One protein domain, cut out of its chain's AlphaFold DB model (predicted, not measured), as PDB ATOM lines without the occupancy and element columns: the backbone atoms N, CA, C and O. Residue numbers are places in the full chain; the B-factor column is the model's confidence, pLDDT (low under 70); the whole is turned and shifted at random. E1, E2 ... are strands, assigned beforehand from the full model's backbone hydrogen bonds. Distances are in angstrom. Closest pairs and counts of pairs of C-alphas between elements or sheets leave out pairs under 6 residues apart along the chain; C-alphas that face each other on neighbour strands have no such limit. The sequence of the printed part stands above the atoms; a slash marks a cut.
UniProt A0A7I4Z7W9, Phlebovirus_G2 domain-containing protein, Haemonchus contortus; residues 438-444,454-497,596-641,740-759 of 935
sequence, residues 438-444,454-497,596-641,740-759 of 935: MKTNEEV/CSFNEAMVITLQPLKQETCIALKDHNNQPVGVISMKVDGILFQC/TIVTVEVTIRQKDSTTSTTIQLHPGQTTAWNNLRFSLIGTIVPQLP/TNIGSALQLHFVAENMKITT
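What this domain is: This is residues 438 to 444, 454 to 497, 596 to 641 and 740 to 759 of the 935 residues of the protein "Phlebovirus_G2 domain-containing protein" of Haemonchus contortus (UniProt A0A7I4Z7W9). Two strongly twisted five-stranded sheets face each other as a sandwich, E1, E2, E9, E8, E7 in one layer and E6, E5, E4, E3, E10 in the other. Their strands cross at 45 degrees, and the best planes of the parts that face each other, 10.7 A centre to centre, stand 36 degrees apart. The printed part has 117 residues with ten named strands, E1 to E10 in order along the chain, and no named helix; the class is all strand, and both sheets are antiparallel throughout. The whole is compact, with a radius of gyration of the C-alphas of 14.6 A, yet elongated, spanning 52 by 31 by 20 A.

How they stand to each other: Start at E1, residues 438 to 444, an edge strand antiparallel to E2, residues 454 to 464; look for N 440 and O 459, 2.9 A apart. On the other side of E2 runs E9, residues 746 to 753, antiparallel, with N 460 and O 750 at 2.8 A. Next comes E8, residues 628 to 635, where N 749 and O 631 are 2.8 A apart, and then the edge strand E7, residues 622 to 625, which forms a hairpin with E8; N 630 and O 623 are 2.8 A apart. In the other sheet, E3, residues 470 to 476, and E4, residues 482 to 497, form a hairpin, with N 473 and O 486 at 2.8 A. E5, residues 596 to 605, is antiparallel to E4, with N 601 and O 489 at 2.8 A, and forms a hairpin with the edge strand E6, residues 610 to 617, where N 602 and O 613 are 2.8 A apart. At the other edge E10, residues 756 to 759, is antiparallel to E3, with N 474 and O 758 at 2.8 A. Between the sheets, the closest C-alphas of E2 and E10 are those of Glu 458 and Lys 756, 5.9 A.

Where its parts are: Find C-alpha 438 at (-22.025, 19.717, -42.254), where E1 begins. E2 covers 29.7 A, E4, the longest strand by residues, 43.6 A, and E5 29.0 A from first to last C-alpha. E10 ends at C-alpha 759, (-23.065, 9.688, -39.781).

The domain as a whole: The C-alphas of Asn 479 and Pro 641 are farthest apart, 51.9 A. Three cuts leave C-alpha gaps of 5.5 A from 444 to 454, 9.3 A from 497 to 596, and 13.0 A from 641 to 740. The links printed whole are tight. Mean pLDDT of the printed part is 77.4; 28 residues are under 70, among them 465 to 470 and 636 to 641.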
ATOM      1  N   MET A 438     -20.868  18.861 -42.011       60.19
ATOM      2  CA  MET A 438     -22.025  19.717 -42.254       60.19
ATOM      3  C   MET A 438     -22.884  19.050 -43.320       60.19
ATOM      4  O   MET A 438     -22.344  18.549 -44.304       60.19
ATOM      5  N   LYS A 439     -24.203  19.015 -43.116       66.38
ATOM      6  CA  LYS A 439     -25.164  18.445 -44.069       66.38
ATOM      7  C   LYS A 439     -26.024  19.546 -44.661       66.38
ATOM      8  O   LYS A 439     -26.467  20.431 -43.931       66.38
ATOM      9  N   THR A 440     -26.283  19.449 -45.954       71.81
ATOM     10  CA  THR A 440     -27.071  20.405 -46.729       71.81
ATOM     11  C   THR A 440     -27.893  19.651 -47.763       71.81
ATOM     12  O   THR A 440     -27.395  18.723 -48.395       71.81
ATOM     13  N   ASN A 441     -29.141  20.059 -47.965       74.81
ATOM     14  CA  ASN A 441     -29.950  19.530 -49.060       74.81
ATOM     15  C   ASN A 441     -29.573  20.291 -50.339       74.81
ATOM     16  O   ASN A 441     -29.468  21.517 -50.302       74.81
ATOM     17  N   GLU A 442     -29.370  19.576 -51.441       71.25
ATOM     18  CA  GLU A 442     -29.014  20.133 -52.745       71.25
ATOM     19  C   GLU A 442     -30.113  19.779 -53.756       71.25
ATOM     20  O   GLU A 442     -30.437  18.609 -53.965       71.25
ATOM     21  N   GLU A 443     -30.710  20.796 -54.369       71.94
ATOM     22  CA  GLU A 443     -31.734  20.649 -55.403       71.94
ATOM     23  C   GLU A 443     -31.108  20.994 -56.755       71.94
ATOM     24  O   GLU A 443     -30.615  22.105 -56.955       71.94
ATOM     25  N   VAL A 444     -31.083  20.024 -57.671       73.69
ATOM     26  CA  VAL A 444     -30.491  20.192 -59.004       73.69
ATOM     27  C   VAL A 444     -31.575  19.986 -60.049       73.69
ATOM     28  O   VAL A 444     -31.981  18.850 -60.305       73.69
ATOM     29  N   CYS A 454     -36.228  18.218 -61.695       69.88
ATOM     30  CA  CYS A 454     -35.501  18.462 -60.448       69.88
ATOM     31  C   CYS A 454     -35.191  17.156 -59.707       69.88
ATOM     32  O   CYS A 454     -36.071  16.326 -59.478       69.88
ATOM     33  N   SER A 455     -33.927  16.991 -59.314       67.88
ATOM     34  CA  SER A 455     -33.440  15.893 -58.472       67.88
ATOM     35  C   SER A 455     -33.102  16.398 -57.067       67.88
ATOM     36  O   SER A 455     -32.458  17.438 -56.911       67.88
ATOM     37  N   PHE A 456     -33.537  15.651 -56.048       68.19
ATOM     38  CA  PHE A 456     -33.272  15.954 -54.641       68.19
ATOM     39  C   PHE A 456     -32.096  15.115 -54.141       68.19
ATOM     40  O   PHE A 456     -32.217  13.902 -53.948       68.19
ATOM     41  N   ASN A 457     -30.970  15.776 -53.896       79.12
ATOM     42  CA  ASN A 457     -29.729  15.153 -53.461       79.12
ATOM     43  C   ASN A 457     -29.413  15.592 -52.021       79.12
ATOM     44  O   ASN A 457     -29.676  16.735 -51.637       79.12
ATOM     45  N   GLU A 458     -28.839  14.710 -51.202       81.12
ATOM     46  CA  GLU A 458     -28.210  15.146 -49.949       81.12
ATOM     47  C   GLU A 458     -26.710  15.335 -50.179       81.12
ATOM     48  O   GLU A 458     -26.017  14.456 -50.701       81.12
ATOM     49  N   ALA A 459     -26.215  16.497 -49.762       83.56
ATOM     50  CA  ALA A 459     -24.816  16.874 -49.802       83.56
ATOM     51  C   ALA A 459     -24.252  16.978 -48.378       83.56
ATOM     52  O   ALA A 459     -24.934  17.333 -47.411       83.56
ATOM     53  N   MET A 460     -22.977  16.641 -48.233       82.25
ATOM     54  CA  MET A 460     -22.284  16.607 -46.956       82.25
ATOM     55  C   MET A 460     -20.837  17.062 -47.145       82.25
ATOM     56  O   MET A 460     -20.104  16.515 -47.967       82.25
ATOM     57  N   VAL A 461     -20.401  18.041 -46.355       83.69
ATOM     58  CA  VAL A 461     -18.980  18.393 -46.234       83.69
ATOM     59  C   VAL A 461     -18.364  17.522 -45.147       83.69
ATOM     60  O   VAL A 461     -18.893  17.435 -44.038       83.69
ATOM     61  N   ILE A 462     -17.260  16.860 -45.480       79.88
ATOM     62  CA  ILE A 462     -16.658  15.761 -44.723       79.88
ATOM     63  C   ILE A 462     -15.181  16.067 -44.507       79.88
ATOM     64  O   ILE A 462     -14.419  16.170 -45.468       79.88
ATOM     65  N   THR A 463     -14.758  16.181 -43.250       76.69
ATOM     66  CA  THR A 463     -13.338  16.348 -42.912       76.69
ATOM     67  C   THR A 463     -12.663  14.980 -42.787       76.69
ATOM     68  O   THR A 463     -12.619  14.406 -41.699       76.69
ATOM     69  N   LEU A 464     -12.149  14.429 -43.892       71.94
ATOM     70  CA  LEU A 464     -11.404  13.168 -43.837       71.94
ATOM     71  C   LEU A 464     -10.138  13.349 -42.987       71.94
ATOM     72  O   LEU A 464      -9.330  14.257 -43.208       71.94
ATOM     73  N   GLN A 465     -10.003  12.462 -42.009       64.56
ATOM     74  CA  GLN A 465      -8.899  12.388 -41.057       64.56
ATOM     75  C   GLN A 465      -7.667  11.650 -41.656       64.56
ATOM     76  O   GLN A 465      -7.739  11.181 -42.794       64.56
ATOM     77  N   PRO A 466      -6.511  11.586 -40.948       59.97
ATOM     78  CA  PRO A 466      -5.239  11.039 -41.438       59.97
ATOM     79  C   PRO A 466      -5.233   9.763 -42.298       59.97
ATOM     80  O   PRO A 466      -6.091   8.890 -42.209       59.97
ATOM     81  N   LEU A 467      -4.148   9.634 -43.072       59.75
ATOM     82  CA  LEU A 467      -3.807   8.487 -43.921       59.75
ATOM     83  C   LEU A 467      -4.151   7.133 -43.276       59.75
ATOM     84  O   LEU A 467      -3.787   6.868 -42.131       59.75
ATOM     85  N   LYS A 468      -4.777   6.256 -44.071       56.50
ATOM     86  CA  LYS A 468      -5.284   4.916 -43.729       56.50
ATOM     87  C   LYS A 468      -6.493   4.843 -42.788       56.50
ATOM     88  O   LYS A 468      -6.961   3.730 -42.559       56.50
ATOM     89  N   GLN A 469      -7.043   5.955 -42.300       61.00
ATOM     90  CA  GLN A 469      -8.308   5.915 -41.560       61.00
ATOM     91  C   GLN A 469      -9.508   5.657 -42.485       61.00
ATOM     92  O   GLN A 469      -9.577   6.208 -43.582       61.00
ATOM     93  N   GLU A 470     -10.460   4.841 -42.024       68.19
ATOM     94  CA  GLU A 470     -11.725   4.544 -42.710       68.19
ATOM     95  C   GLU A 470     -12.848   5.420 -42.121       68.19
ATOM     96  O   GLU A 470     -13.183   5.307 -40.940       68.19
ATOM     97  N   THR A 471     -13.408   6.316 -42.938       73.00
ATOM     98  CA  THR A 471     -14.579   7.155 -42.632       73.00
ATOM     99  C   THR A 471     -15.841   6.461 -43.130       73.00
ATOM    100  O   THR A 471     -15.966   6.224 -44.333       73.00
ATOM    101  N   CYS A 472     -16.786   6.169 -42.234       71.50
ATOM    102  CA  CYS A 472     -17.999   5.412 -42.559       71.50
ATOM    103  C   CYS A 472     -19.252   6.300 -42.592       71.50
ATOM    104  O   CYS A 472     -19.515   7.064 -41.662       71.50
ATOM    105  N   ILE A 473     -20.071   6.139 -43.630       77.19
ATOM    106  CA  ILE A 473     -21.314   6.881 -43.868       77.19
ATOM    107  C   ILE A 473     -22.427   5.887 -44.191       77.19
ATOM    108  O   ILE A 473     -22.306   5.095 -45.122       77.19
ATOM    109  N   ALA A 474     -23.531   5.931 -43.452       74.88
ATOM    110  CA  ALA A 474     -24.702   5.107 -43.723       74.88
ATOM    111  C   ALA A 474     -25.660   5.823 -44.688       74.88
ATOM    112  O   ALA A 474     -26.188   6.893 -44.369       74.88
ATOM    113  N   LEU A 475     -25.897   5.196 -45.841       76.44
ATOM    114  CA  LEU A 475     -26.888   5.592 -46.837       76.44
ATOM    115  C   LEU A 475     -28.268   5.042 -46.470       76.44
ATOM    116  O   LEU A 475     -28.408   3.872 -46.089       76.44
ATOM    117  N   LYS A 476     -29.298   5.863 -46.655       76.88
ATOM    118  CA  LYS A 476     -30.705   5.480 -46.516       76.88
ATOM    119  C   LYS A 476     -31.508   5.899 -47.743       76.88
ATOM    120  O   LYS A 476     -31.128   6.836 -48.438       76.88
ATOM    121  N   ASP A 477     -32.625   5.226 -47.987       74.06
ATOM    122  CA  ASP A 477     -33.599   5.669 -48.981       74.06
ATOM    123  C   ASP A 477     -34.460   6.827 -48.431       74.06
ATOM    124  O   ASP A 477     -34.376   7.211 -47.256       74.06
ATOM    125  N   HIS A 478     -35.330   7.387 -49.274       72.75
ATOM    126  CA  HIS A 478     -36.261   8.434 -48.846       72.75
ATOM    127  C   HIS A 478     -37.199   7.970 -47.708       72.75
ATOM    128  O   HIS A 478     -37.551   8.792 -46.853       72.75
ATOM    129  N   ASN A 479     -37.503   6.665 -47.638       73.38
ATOM    130  CA  ASN A 479     -38.333   5.999 -46.625       73.38
ATOM    131  C   ASN A 479     -37.572   5.637 -45.328       73.38
ATOM    132  O   ASN A 479     -38.108   4.920 -44.480       73.38
ATOM    133  N   ASN A 480     -36.343   6.142 -45.140       70.88
ATOM    134  CA  ASN A 480     -35.466   5.878 -43.991       70.88
ATOM    135  C   ASN A 480     -34.953   4.424 -43.848       70.88
ATOM    136  O   ASN A 480     -34.326   4.106 -42.829       70.88
ATOM    137  N   GLN A 481     -35.144   3.557 -44.846       69.06
ATOM    138  CA  GLN A 481     -34.574   2.208 -44.877       69.06
ATOM    139  C   GLN A 481     -33.066   2.257 -45.183       69.06
ATOM    140  O   GLN A 481     -32.639   3.055 -46.017       69.06
ATOM    141  N   PRO A 482     -32.230   1.420 -44.540       68.69
ATOM    142  CA  PRO A 482     -30.792   1.392 -44.794       68.69
ATOM    143  C   PRO A 482     -30.475   0.741 -46.149       68.69
ATOM    144  O   PRO A 482     -30.747  -0.444 -46.349       68.69
ATOM    145  N   VAL A 483     -29.848   1.504 -47.047       75.81
ATOM    146  CA  VAL A 483     -29.420   1.055 -48.386       75.81
ATOM    147  C   VAL A 483     -28.034   0.405 -48.325       75.81
ATOM    148  O   VAL A 483     -27.793  -0.631 -48.941       75.81
ATOM    149  N   GLY A 484     -27.120   0.979 -47.541       75.69
ATOM    150  CA  GLY A 484     -25.766   0.458 -47.373       75.69
ATOM    151  C   GLY A 484     -24.874   1.381 -46.548       75.69
ATOM    152  O   GLY A 484     -25.313   2.422 -46.060       75.69
ATOM    153  N   VAL A 485     -23.607   1.004 -46.397       79.31
ATOM    154  CA  VAL A 485     -22.573   1.827 -45.755       79.31
ATOM    155  C   VAL A 485     -21.454   2.088 -46.756       79.31
ATOM    156  O   VAL A 485     -20.864   1.145 -47.279       79.31
ATOM    157  N   ILE A 486     -21.162   3.364 -47.009       82.12
ATOM    158  CA  ILE A 486     -19.943   3.799 -47.691       82.12
ATOM    159  C   ILE A 486     -18.824   3.882 -46.655       82.12
ATOM    160  O   ILE A 486     -19.018   4.421 -45.569       82.12
ATOM    161  N   SER A 487     -17.647   3.408 -47.028       82.44
ATOM    162  CA  SER A 487     -16.412   3.483 -46.263       82.44
ATOM    163  C   SER A 487     -15.318   4.073 -47.152       82.44
ATOM    164  O   SER A 487     -14.945   3.461 -48.155       82.44
ATOM    165  N   MET A 488     -14.822   5.261 -46.802       82.62
ATOM    166  CA  MET A 488     -13.774   5.987 -47.534       82.62
ATOM    167  C   MET A 488     -12.460   5.979 -46.764       82.62
ATOM    168  O   MET A 488     -12.449   6.267 -45.568       82.62
ATOM    169  N   LYS A 489     -11.350   5.711 -47.448       82.69
ATOM    170  CA  LYS A 489     -10.023   5.593 -46.845       82.69
ATOM    171  C   LYS A 489      -8.962   6.284 -47.691       82.69
ATOM    172  O   LYS A 489      -8.796   5.989 -48.869       82.69
ATOM    173  N   VAL A 490      -8.219   7.203 -47.083       81.44
ATOM    174  CA  VAL A 490      -7.165   7.970 -47.768       81.44
ATOM    175  C   VAL A 490      -5.882   7.136 -47.828       81.44
ATOM    176  O   VAL A 490      -5.302   6.831 -46.786       81.44
ATOM    177  N   ASP A 491      -5.409   6.782 -49.025       75.38
ATOM    178  CA  ASP A 491      -4.160   6.017 -49.204       75.38
ATOM    179  C   ASP A 491      -2.910   6.919 -49.257       75.38
ATOM    180  O   ASP A 491      -1.820   6.571 -48.783       75.38
ATOM    181  N   GLY A 492      -3.057   8.122 -49.814       75.00
ATOM    182  CA  GLY A 492      -1.941   9.039 -49.992       75.00
ATOM    183  C   GLY A 492      -2.361  10.436 -50.423       75.00
ATOM    184  O   GLY A 492      -3.304  10.603 -51.192       75.00
ATOM    185  N   ILE A 493      -1.592  11.421 -49.962       80.12
ATOM    186  CA  ILE A 493      -1.550  12.762 -50.543       80.12
ATOM    187  C   ILE A 493      -0.208  12.869 -51.267       80.12
ATOM    188  O   ILE A 493       0.853  12.625 -50.678       80.12
ATOM    189  N   LEU A 494      -0.278  13.172 -52.555       82.25
ATOM    190  CA  LEU A 494       0.844  13.325 -53.466       82.25
ATOM    191  C   LEU A 494       0.881  14.766 -53.970       82.25
ATOM    192  O   LEU A 494      -0.151  15.370 -54.247       82.25
ATOM    193  N   PHE A 495       2.086  15.293 -54.118       85.81
ATOM    194  CA  PHE A 495       2.362  16.611 -54.664       85.81
ATOM    195  C   PHE A 495       3.253  16.427 -55.891       85.81
ATOM    196  O   PHE A 495       4.371  15.934 -55.754       85.81
ATOM    197  N   GLN A 496       2.783  16.792 -57.081       89.00
ATOM    198  CA  GLN A 496       3.555  16.720 -58.325       89.00
ATOM    199  C   GLN A 496       4.209  18.077 -58.604       89.00
ATOM    200  O   GLN A 496       3.526  19.098 -58.688       89.00
ATOM    201  N   CYS A 497       5.533  18.105 -58.756       90.75
ATOM    202  CA  CYS A 497       6.269  19.325 -59.086       90.75
ATOM    203  C   CYS A 497       5.915  19.808 -60.497       90.75
ATOM    204  O   CYS A 497       6.150  19.104 -61.484       90.75
ATOM    205  N   THR A 596      -1.600  19.164 -56.140       86.31
ATOM    206  CA  THR A 596      -2.030  18.216 -55.104       86.31
ATOM    207  C   THR A 596      -2.944  17.155 -55.707       86.31
ATOM    208  O   THR A 596      -3.928  17.485 -56.365       86.31
ATOM    209  N   ILE A 597      -2.638  15.889 -55.432       87.56
ATOM    210  CA  ILE A 597      -3.378  14.709 -55.874       87.56
ATOM    211  C   ILE A 597      -3.659  13.856 -54.635       87.56
ATOM    212  O   ILE A 597      -2.735  13.459 -53.922       87.56
ATOM    213  N   VAL A 598      -4.928  13.567 -54.361       87.19
ATOM    214  CA  VAL A 598      -5.342  12.736 -53.223       87.19
ATOM    215  C   VAL A 598      -5.924  11.427 -53.739       87.19
ATOM    216  O   VAL A 598      -6.883  11.432 -54.504       87.19
ATOM    217  N   THR A 599      -5.378  10.301 -53.288       86.75
ATOM    218  CA  THR A 599      -5.893   8.966 -53.623       86.75
ATOM    219  C   THR A 599      -6.797   8.464 -52.499       86.75
ATOM    220  O   THR A 599      -6.342   8.315 -51.360       86.75
ATOM    221  N   VAL A 600      -8.064   8.177 -52.816       86.44
ATOM    222  CA  VAL A 600      -9.064   7.663 -51.866       86.44
ATOM    223  C   VAL A 600      -9.606   6.318 -52.349       86.44
ATOM    224  O   VAL A 600     -10.135   6.204 -53.450       86.44
ATOM    225  N   GLU A 601      -9.490   5.300 -51.505       88.00
ATOM    226  CA  GLU A 601     -10.182   4.019 -51.640       88.00
ATOM    227  C   GLU A 601     -11.618   4.195 -51.121       88.00
ATOM    228  O   GLU A 601     -11.824   4.559 -49.962       88.00
ATOM    229  N   VAL A 602     -12.619   3.973 -51.973       88.44
ATOM    230  CA  VAL A 602     -14.043   4.064 -51.626       88.44
ATOM    231  C   VAL A 602     -14.659   2.680 -51.740       88.44
ATOM    232  O   VAL A 602     -14.540   2.011 -52.766       88.44
ATOM    233  N   THR A 603     -15.339   2.244 -50.686       85.88
ATOM    234  CA  THR A 603     -15.992   0.936 -50.627       85.88
ATOM    235  C   THR A 603     -17.455   1.095 -50.226       85.88
ATOM    236  O   THR A 603     -17.777   1.922 -49.379       85.88
ATOM    237  N   ILE A 604     -18.354   0.335 -50.846       84.25
ATOM    238  CA  ILE A 604     -19.790   0.325 -50.543       84.25
ATOM    239  C   ILE A 604     -20.148  -1.085 -50.089       84.25
ATOM    240  O   ILE A 604     -19.936  -2.044 -50.829       84.25
ATOM    241  N   ARG A 605     -20.686  -1.204 -48.874       80.12
ATOM    242  CA  ARG A 605     -21.178  -2.455 -48.286       80.12
ATOM    243  C   ARG A 605     -22.705  -2.421 -48.252       80.12
ATOM    244  O   ARG A 605     -23.293  -1.627 -47.516       80.12
ATOM    245  N   GLN A 606     -23.339  -3.268 -49.054       79.00
ATOM    246  CA  GLN A 606     -24.779  -3.546 -49.037       79.00
ATOM    247  C   GLN A 606     -25.021  -4.894 -48.330       79.00
ATOM    248  O   GLN A 606     -24.062  -5.568 -47.957       79.00
ATOM    249  N   LYS A 607     -26.282  -5.301 -48.115       66.19
ATOM    250  CA  LYS A 607     -26.588  -6.555 -47.387       66.19
ATOM    251  C   LYS A 607     -25.957  -7.802 -48.019       66.19
ATOM    252  O   LYS A 607     -25.471  -8.650 -47.280       66.19
ATOM    253  N   ASP A 608     -25.927  -7.861 -49.351       68.88
ATOM    254  CA  ASP A 608     -25.504  -9.046 -50.111       68.88
ATOM    255  C   ASP A 608     -24.292  -8.800 -51.034       68.88
ATOM    256  O   ASP A 608     -23.838  -9.717 -51.718       68.88
ATOM    257  N   SER A 609     -23.742  -7.578 -51.081       73.88
ATOM    258  CA  SER A 609     -22.596  -7.250 -51.941       73.88
ATOM    259  C   SER A 609     -21.649  -6.219 -51.314       73.88
ATOM    260  O   SER A 609     -22.036  -5.381 -50.498       73.88
ATOM    261  N   THR A 610     -20.368  -6.285 -51.686       82.81
ATOM    262  CA  THR A 610     -19.360  -5.267 -51.359       82.81
ATOM    263  C   THR A 610     -18.614  -4.901 -52.632       82.81
ATOM    264  O   THR A 610     -18.068  -5.778 -53.297       82.81
ATOM    265  N   THR A 611     -18.573  -3.613 -52.963       83.94
ATOM    266  CA  THR A 611     -17.862  -3.085 -54.137       83.94
ATOM    267  C   THR A 611     -16.835  -2.050 -53.703       83.94
ATOM    268  O   THR A 611     -17.163  -1.175 -52.904       83.94
ATOM    269  N   SER A 612     -15.619  -2.115 -54.239       86.25
ATOM    270  CA  SER A 612     -14.532  -1.175 -53.953       86.25
ATOM    271  C   SER A 612     -13.980  -0.545 -55.232       86.25
ATOM    272  O   SER A 612     -13.953  -1.175 -56.288       86.25
ATOM    273  N   THR A 613     -13.536   0.705 -55.132       87.50
ATOM    274  CA  THR A 613     -12.809   1.418 -56.185       87.50
ATOM    275  C   THR A 613     -11.788   2.374 -55.571       87.50
ATOM    276  O   THR A 613     -11.880   2.717 -54.393       87.50
ATOM    277  N   THR A 614     -10.845   2.851 -56.378       88.31
ATOM    278  CA  THR A 614      -9.888   3.886 -55.981       88.31
ATOM    279  C   THR A 614     -10.070   5.098 -56.881       88.31
ATOM    280  O   THR A 614      -9.867   5.004 -58.090       88.31
ATOM    281  N   ILE A 615     -10.432   6.238 -56.293       89.25
ATOM    282  CA  ILE A 615     -10.590   7.513 -56.998       89.25
ATOM    283  C   ILE A 615      -9.397   8.431 -56.725       89.25
ATOM    284  O   ILE A 615      -8.843   8.457 -55.623       89.25
ATOM    285  N   GLN A 616      -9.008   9.199 -57.741       89.25
ATOM    286  CA  GLN A 616      -8.069  10.309 -57.601       89.25
ATOM    287  C   GLN A 616      -8.859  11.613 -57.537       89.25
ATOM    288  O   GLN A 616      -9.765  11.846 -58.336       89.25
ATOM    289  N   LEU A 617      -8.535  12.440 -56.550       88.31
ATOM    290  CA  LEU A 617      -9.178  13.717 -56.290       88.31
ATOM    291  C   LEU A 617      -8.168  14.848 -56.465       88.31
ATOM    292  O   LEU A 617      -7.096  14.840 -55.853       88.31
ATOM    293  N   HIS A 618      -8.560  15.839 -57.256       88.38
ATOM    294  CA  HIS A 618      -7.839  17.092 -57.445       88.38
ATOM    295  C   HIS A 618      -8.648  18.231 -56.803       88.38
ATOM    296  O   HIS A 618      -9.880  18.218 -56.902       88.38
ATOM    297  N   PRO A 619      -8.009  19.213 -56.137       85.25
ATOM    298  CA  PRO A 619      -8.717  20.350 -55.556       85.25
ATOM    299  C   PRO A 619      -9.576  21.086 -56.593       85.25
ATOM    300  O   PRO A 619      -9.106  21.392 -57.687       85.25
ATOM    301  N   GLY A 620     -10.835  21.365 -56.250       80.31
ATOM    302  CA  GLY A 620     -11.790  22.056 -57.122       80.31
ATOM    303  C   GLY A 620     -12.374  21.219 -58.268       80.31
ATOM    304  O   GLY A 620     -13.142  21.759 -59.058       80.31
ATOM    305  N   GLN A 621     -12.051  19.925 -58.370       86.88
ATOM    306  CA  GLN A 621     -12.644  19.014 -59.355       86.88
ATOM    307  C   GLN A 621     -13.596  18.012 -58.693       86.88
ATOM    308  O   GLN A 621     -13.342  17.532 -57.586       86.88
ATOM    309  N   THR A 622     -14.670  17.670 -59.405       87.12
ATOM    310  CA  THR A 622     -15.649  16.652 -59.009       87.12
ATOM    311  C   THR A 622     -15.423  15.369 -59.801       87.12
ATOM    312  O   THR A 622     -15.475  15.384 -61.029       87.12
ATOM    313  N   THR A 623     -15.233  14.243 -59.114       89.31
ATOM    314  CA  THR A 623     -15.300  12.902 -59.710       89.31
ATOM    315  C   THR A 623     -16.594  12.205 -59.298       89.31
ATOM    316  O   THR A 623     -17.054  12.331 -58.163       89.31
ATOM    317  N   ALA A 624     -17.206  11.480 -60.233       86.50
ATOM    318  CA  ALA A 624     -18.429  10.720 -60.000       86.50
ATOM    319  C   ALA A 624     -18.147   9.214 -60.051       86.50
ATOM    320  O   ALA A 624     -17.352   8.749 -60.868       86.50
ATOM    321  N   TRP A 625     -18.818   8.448 -59.193       83.94
ATOM    322  CA  TRP A 625     -18.817   6.989 -59.226       83.94
ATOM    323  C   TRP A 625     -20.196   6.469 -58.821       83.94
ATOM    324  O   TRP A 625     -20.613   6.617 -57.672       83.94
ATOM    325  N   ASN A 626     -20.907   5.852 -59.770       81.19
ATOM    326  CA  ASN A 626     -22.338   5.553 -59.646       81.19
ATOM    327  C   ASN A 626     -23.116   6.836 -59.264       81.19
ATOM    328  O   ASN A 626     -22.779   7.920 -59.734       81.19
ATOM    329  N   ASN A 627     -24.104   6.730 -58.375       83.06
ATOM    330  CA  ASN A 627     -24.943   7.832 -57.885       83.06
ATOM    331  C   ASN A 627     -24.243   8.713 -56.819       83.06
ATOM    332  O   ASN A 627     -24.908   9.303 -55.966       83.06
ATOM    333  N   LEU A 628     -22.906   8.728 -56.787       86.69
ATOM    334  CA  LEU A 628     -22.097   9.415 -55.777       86.69
ATOM    335  C   LEU A 628     -21.123  10.386 -56.446       86.69
ATOM    336  O   LEU A 628     -20.410  10.006 -57.376       86.69
ATOM    337  N   ARG A 629     -21.035  11.617 -55.933       88.50
ATOM    338  CA  ARG A 629     -20.071  12.629 -56.395       88.50
ATOM    339  C   ARG A 629     -19.131  13.035 -55.266       88.50
ATOM    340  O   ARG A 629     -19.557  13.250 -54.134       88.50
ATOM    341  N   PHE A 630     -17.851  13.170 -55.594       89.88
ATOM    342  CA  PHE A 630     -16.756  13.462 -54.675       89.88
ATOM    343  C   PHE A 630     -15.994  14.679 -55.198       89.88
ATOM    344  O   PHE A 630     -15.449  14.636 -56.296       89.88
ATOM    345  N   SER A 631     -15.942  15.771 -54.434       89.69
ATOM    346  CA  SER A 631     -15.203  16.983 -54.824       89.69
ATOM    347  C   SER A 631     -14.287  17.433 -53.699       89.69
ATOM    348  O   SER A 631     -14.741  17.682 -52.584       89.69
ATOM    349  N   LEU A 632     -12.987  17.543 -53.961       87.25
ATOM    350  CA  LEU A 632     -12.029  17.972 -52.946       87.25
ATOM    351  C   LEU A 632     -12.047  19.502 -52.833       87.25
ATOM    352  O   LEU A 632     -11.597  20.194 -53.742       87.25
ATOM    353  N   ILE A 633     -12.558  20.026 -51.718       83.75
ATOM    354  CA  ILE A 633     -12.625  21.471 -51.443       83.75
ATOM    355  C   ILE A 633     -11.218  22.008 -51.157       83.75
ATOM    356  O   ILE A 633     -10.822  23.048 -51.676       83.75
ATOM    357  N   GLY A 634     -10.444  21.283 -50.348       76.88
ATOM    358  CA  GLY A 634      -9.097  21.692 -49.969       76.88
ATOM    359  C   GLY A 634      -8.399  20.706 -49.041       76.88
ATOM    360  O   GLY A 634      -8.996  19.757 -48.527       76.88
ATOM    361  N   THR A 635      -7.106  20.939 -48.830       74.31
ATOM    362  CA  THR A 635      -6.226  20.104 -48.007       74.31
ATOM    363  C   THR A 635      -5.433  20.990 -47.044       74.31
ATOM    364  O   THR A 635      -4.879  22.015 -47.442       74.31
ATOM    365  N   ILE A 636      -5.371  20.622 -45.762       68.62
ATOM    366  CA  ILE A 636      -4.581  21.364 -44.765       68.62
ATOM    367  C   ILE A 636      -3.147  20.831 -44.791       68.62
ATOM    368  O   ILE A 636      -2.755  20.004 -43.970       68.62
ATOM    369  N   VAL A 637      -2.375  21.263 -45.789       62.28
ATOM    370  CA  VAL A 637      -0.988  20.814 -45.986       62.28
ATOM    371  C   VAL A 637      -0.057  21.533 -44.998       62.28
ATOM    372  O   VAL A 637      -0.086  22.765 -44.933       62.28
ATOM    373  N   PRO A 638       0.805  20.821 -44.246       60.69
ATOM    374  CA  PRO A 638       1.842  21.470 -43.450       60.69
ATOM    375  C   PRO A 638       2.805  22.246 -44.358       60.69
ATOM    376  O   PRO A 638       3.121  21.807 -45.463       60.69
ATOM    377  N   GLN A 639       3.329  23.378 -43.884       58.59
ATOM    378  CA  GLN A 639       4.389  24.083 -44.608       58.59
ATOM    379  C   GLN A 639       5.621  23.170 -44.703       58.59
ATOM    380  O   GLN A 639       6.194  22.776 -43.688       58.59
ATOM    381  N   LEU A 640       6.014  22.816 -45.928       68.38
ATOM    382  CA  LEU A 640       7.147  21.941 -46.223       68.38
ATOM    383  C   LEU A 640       8.216  22.746 -46.981       68.38
ATOM    384  O   LEU A 640       8.186  22.768 -48.210       68.38
ATOM    385  N   PRO A 641       9.184  23.389 -46.293       58.12
ATOM    386  CA  PRO A 641      10.223  24.202 -46.941       58.12
ATOM    387  C   PRO A 641      11.048  23.441 -47.987       58.12
ATOM    388  O   PRO A 641      11.557  24.025 -48.933       58.12
ATOM    389  N   THR A 740       3.346  12.924 -48.599       71.50
ATOM    390  CA  THR A 740       3.362  13.180 -47.149       71.50
ATOM    391  C   THR A 740       3.138  11.903 -46.351       71.50
ATOM    392  O   THR A 740       2.281  11.092 -46.696       71.50
ATOM    393  N   ASN A 741       3.869  11.774 -45.243       59.47
ATOM    394  CA  ASN A 741       3.676  10.731 -44.233       59.47
ATOM    395  C   ASN A 741       2.874  11.234 -43.016       59.47
ATOM    396  O   ASN A 741       2.380  10.419 -42.242       59.47
ATOM    397  N   ILE A 742       2.718  12.554 -42.846       62.31
ATOM    398  CA  ILE A 742       1.772  13.116 -41.868       62.31
ATOM    399  C   ILE A 742       0.354  13.023 -42.437       62.31
ATOM    400  O   ILE A 742       0.116  13.344 -43.604       62.31
ATOM    401  N   GLY A 743      -0.604  12.660 -41.589       60.69
ATOM    402  CA  GLY A 743      -2.015  12.855 -41.885       60.69
ATOM    403  C   GLY A 743      -2.401  14.329 -41.904       60.69
ATOM    404  O   GLY A 743      -2.406  14.980 -40.864       60.69
ATOM    405  N   SER A 744      -2.751  14.835 -43.081       65.12
ATOM    406  CA  SER A 744      -3.383  16.148 -43.244       65.12
ATOM    407  C   SER A 744      -4.900  15.979 -43.257       65.12
ATOM    408  O   SER A 744      -5.389  15.000 -43.821       65.12
ATOM    409  N   ALA A 745      -5.642  16.920 -42.676       69.81
ATOM    410  CA  ALA A 745      -7.095  16.938 -42.809       69.81
ATOM    411  C   ALA A 745      -7.489  17.362 -44.235       69.81
ATOM    412  O   ALA A 745      -6.924  18.314 -44.787       69.81
ATOM    413  N   LEU A 746      -8.455  16.660 -44.823       79.12
ATOM    414  CA  LEU A 746      -8.968  16.925 -46.169       79.12
ATOM    415  C   LEU A 746     -10.440  17.310 -46.077       79.12
ATOM    416  O   LEU A 746     -11.216  16.588 -45.455       79.12
ATOM    417  N   GLN A 747     -10.843  18.399 -46.723       84.44
ATOM    418  CA  GLN A 747     -12.253  18.770 -46.823       84.44
ATOM    419  C   GLN A 747     -12.825  18.240 -48.134       84.44
ATOM    420  O   GLN A 747     -12.469  18.701 -49.218       84.44
ATOM    421  N   LEU A 748     -13.707  17.251 -48.022       86.31
ATOM    422  CA  LEU A 748     -14.380  16.590 -49.130       86.31
ATOM    423  C   LEU A 748     -15.852  17.015 -49.165       86.31
ATOM    424  O   LEU A 748     -16.573  16.817 -48.192       86.31
ATOM    425  N   HIS A 749     -16.309  17.550 -50.291       87.88
ATOM    426  CA  HIS A 749     -17.727  17.659 -50.612       87.88
ATOM    427  C   HIS A 749     -18.198  16.323 -51.191       87.88
ATOM    428  O   HIS A 749     -17.666  15.859 -52.203       87.88
ATOM    429  N   PHE A 750     -19.166  15.694 -50.538       87.69
ATOM    430  CA  PHE A 750     -19.740  14.413 -50.927       87.69
ATOM    431  C   PHE A 750     -21.237  14.584 -51.186       87.69
ATOM    432  O   PHE A 750     -21.949  15.085 -50.320       87.69
ATOM    433  N   VAL A 751     -21.707  14.156 -52.357       87.38
ATOM    434  CA  VAL A 751     -23.120  14.239 -52.760       87.38
ATOM    435  C   VAL A 751     -23.633  12.842 -53.081       87.38
ATOM    436  O   VAL A 751     -22.974  12.091 -53.805       87.38
ATOM    437  N   ALA A 752     -24.806  12.503 -52.550       84.88
ATOM    438  CA  ALA A 752     -25.499  11.246 -52.804       84.88
ATOM    439  C   ALA A 752     -26.824  11.519 -53.533       84.88
ATOM    440  O   ALA A 752     -27.719  12.173 -52.993       84.88
ATOM    441  N   GLU A 753     -26.953  11.024 -54.764       82.38
ATOM    442  CA  GLU A 753     -28.130  11.280 -55.597       82.38
ATOM    443  C   GLU A 753     -29.311  10.391 -55.183       82.38
ATOM    444  O   GLU A 753     -29.168   9.168 -55.087       82.38
ATOM    445  N   ASN A 754     -30.484  10.998 -54.955       76.69
ATOM    446  CA  ASN A 754     -31.717  10.323 -54.514       76.69
ATOM    447  C   ASN A 754     -31.549   9.441 -53.248       76.69
ATOM    448  O   ASN A 754     -32.182   8.390 -53.105       76.69
ATOM    449  N   MET A 755     -30.663   9.834 -52.325       77.62
ATOM    450  CA  MET A 755     -30.351   9.095 -51.094       77.62
ATOM    451  C   MET A 755     -30.150  10.041 -49.906       77.62
ATOM    452  O   MET A 755     -29.732  11.182 -50.072       77.62
ATOM    453  N   LYS A 756     -30.408   9.542 -48.692       74.75
ATOM    454  CA  LYS A 756     -30.185  10.249 -47.423       74.75
ATOM    455  C   LYS A 756     -28.905   9.795 -46.725       74.75
ATOM    456  O   LYS A 756     -28.547   8.615 -46.763       74.75
ATOM    457  N   ILE A 757     -28.252  10.712 -46.019       72.75
ATOM    458  CA  ILE A 757     -26.911  10.557 -45.458       72.75
ATOM    459  C   ILE A 757     -26.946  10.583 -43.922       72.75
ATOM    460  O   ILE A 757     -27.342  11.559 -43.278       72.75
ATOM    461  N   THR A 758     -26.441   9.523 -43.285       67.19
ATOM    462  CA  THR A 758     -26.316   9.432 -41.820       67.19
ATOM    463  C   THR A 758     -24.901   9.076 -41.362       67.19
ATOM    464  O   THR A 758     -24.284   8.135 -41.849       67.19
ATOM    465  N   THR A 759     -24.383   9.852 -40.410       61.03
ATOM    466  CA  THR A 759     -23.065   9.688 -39.781       61.03
ATOM    467  C   THR A 759     -23.151   8.805 -38.543       61.03
ATOM    468  O   THR A 759     -24.207   8.706 -37.919       61.03
TER     469      THR A 759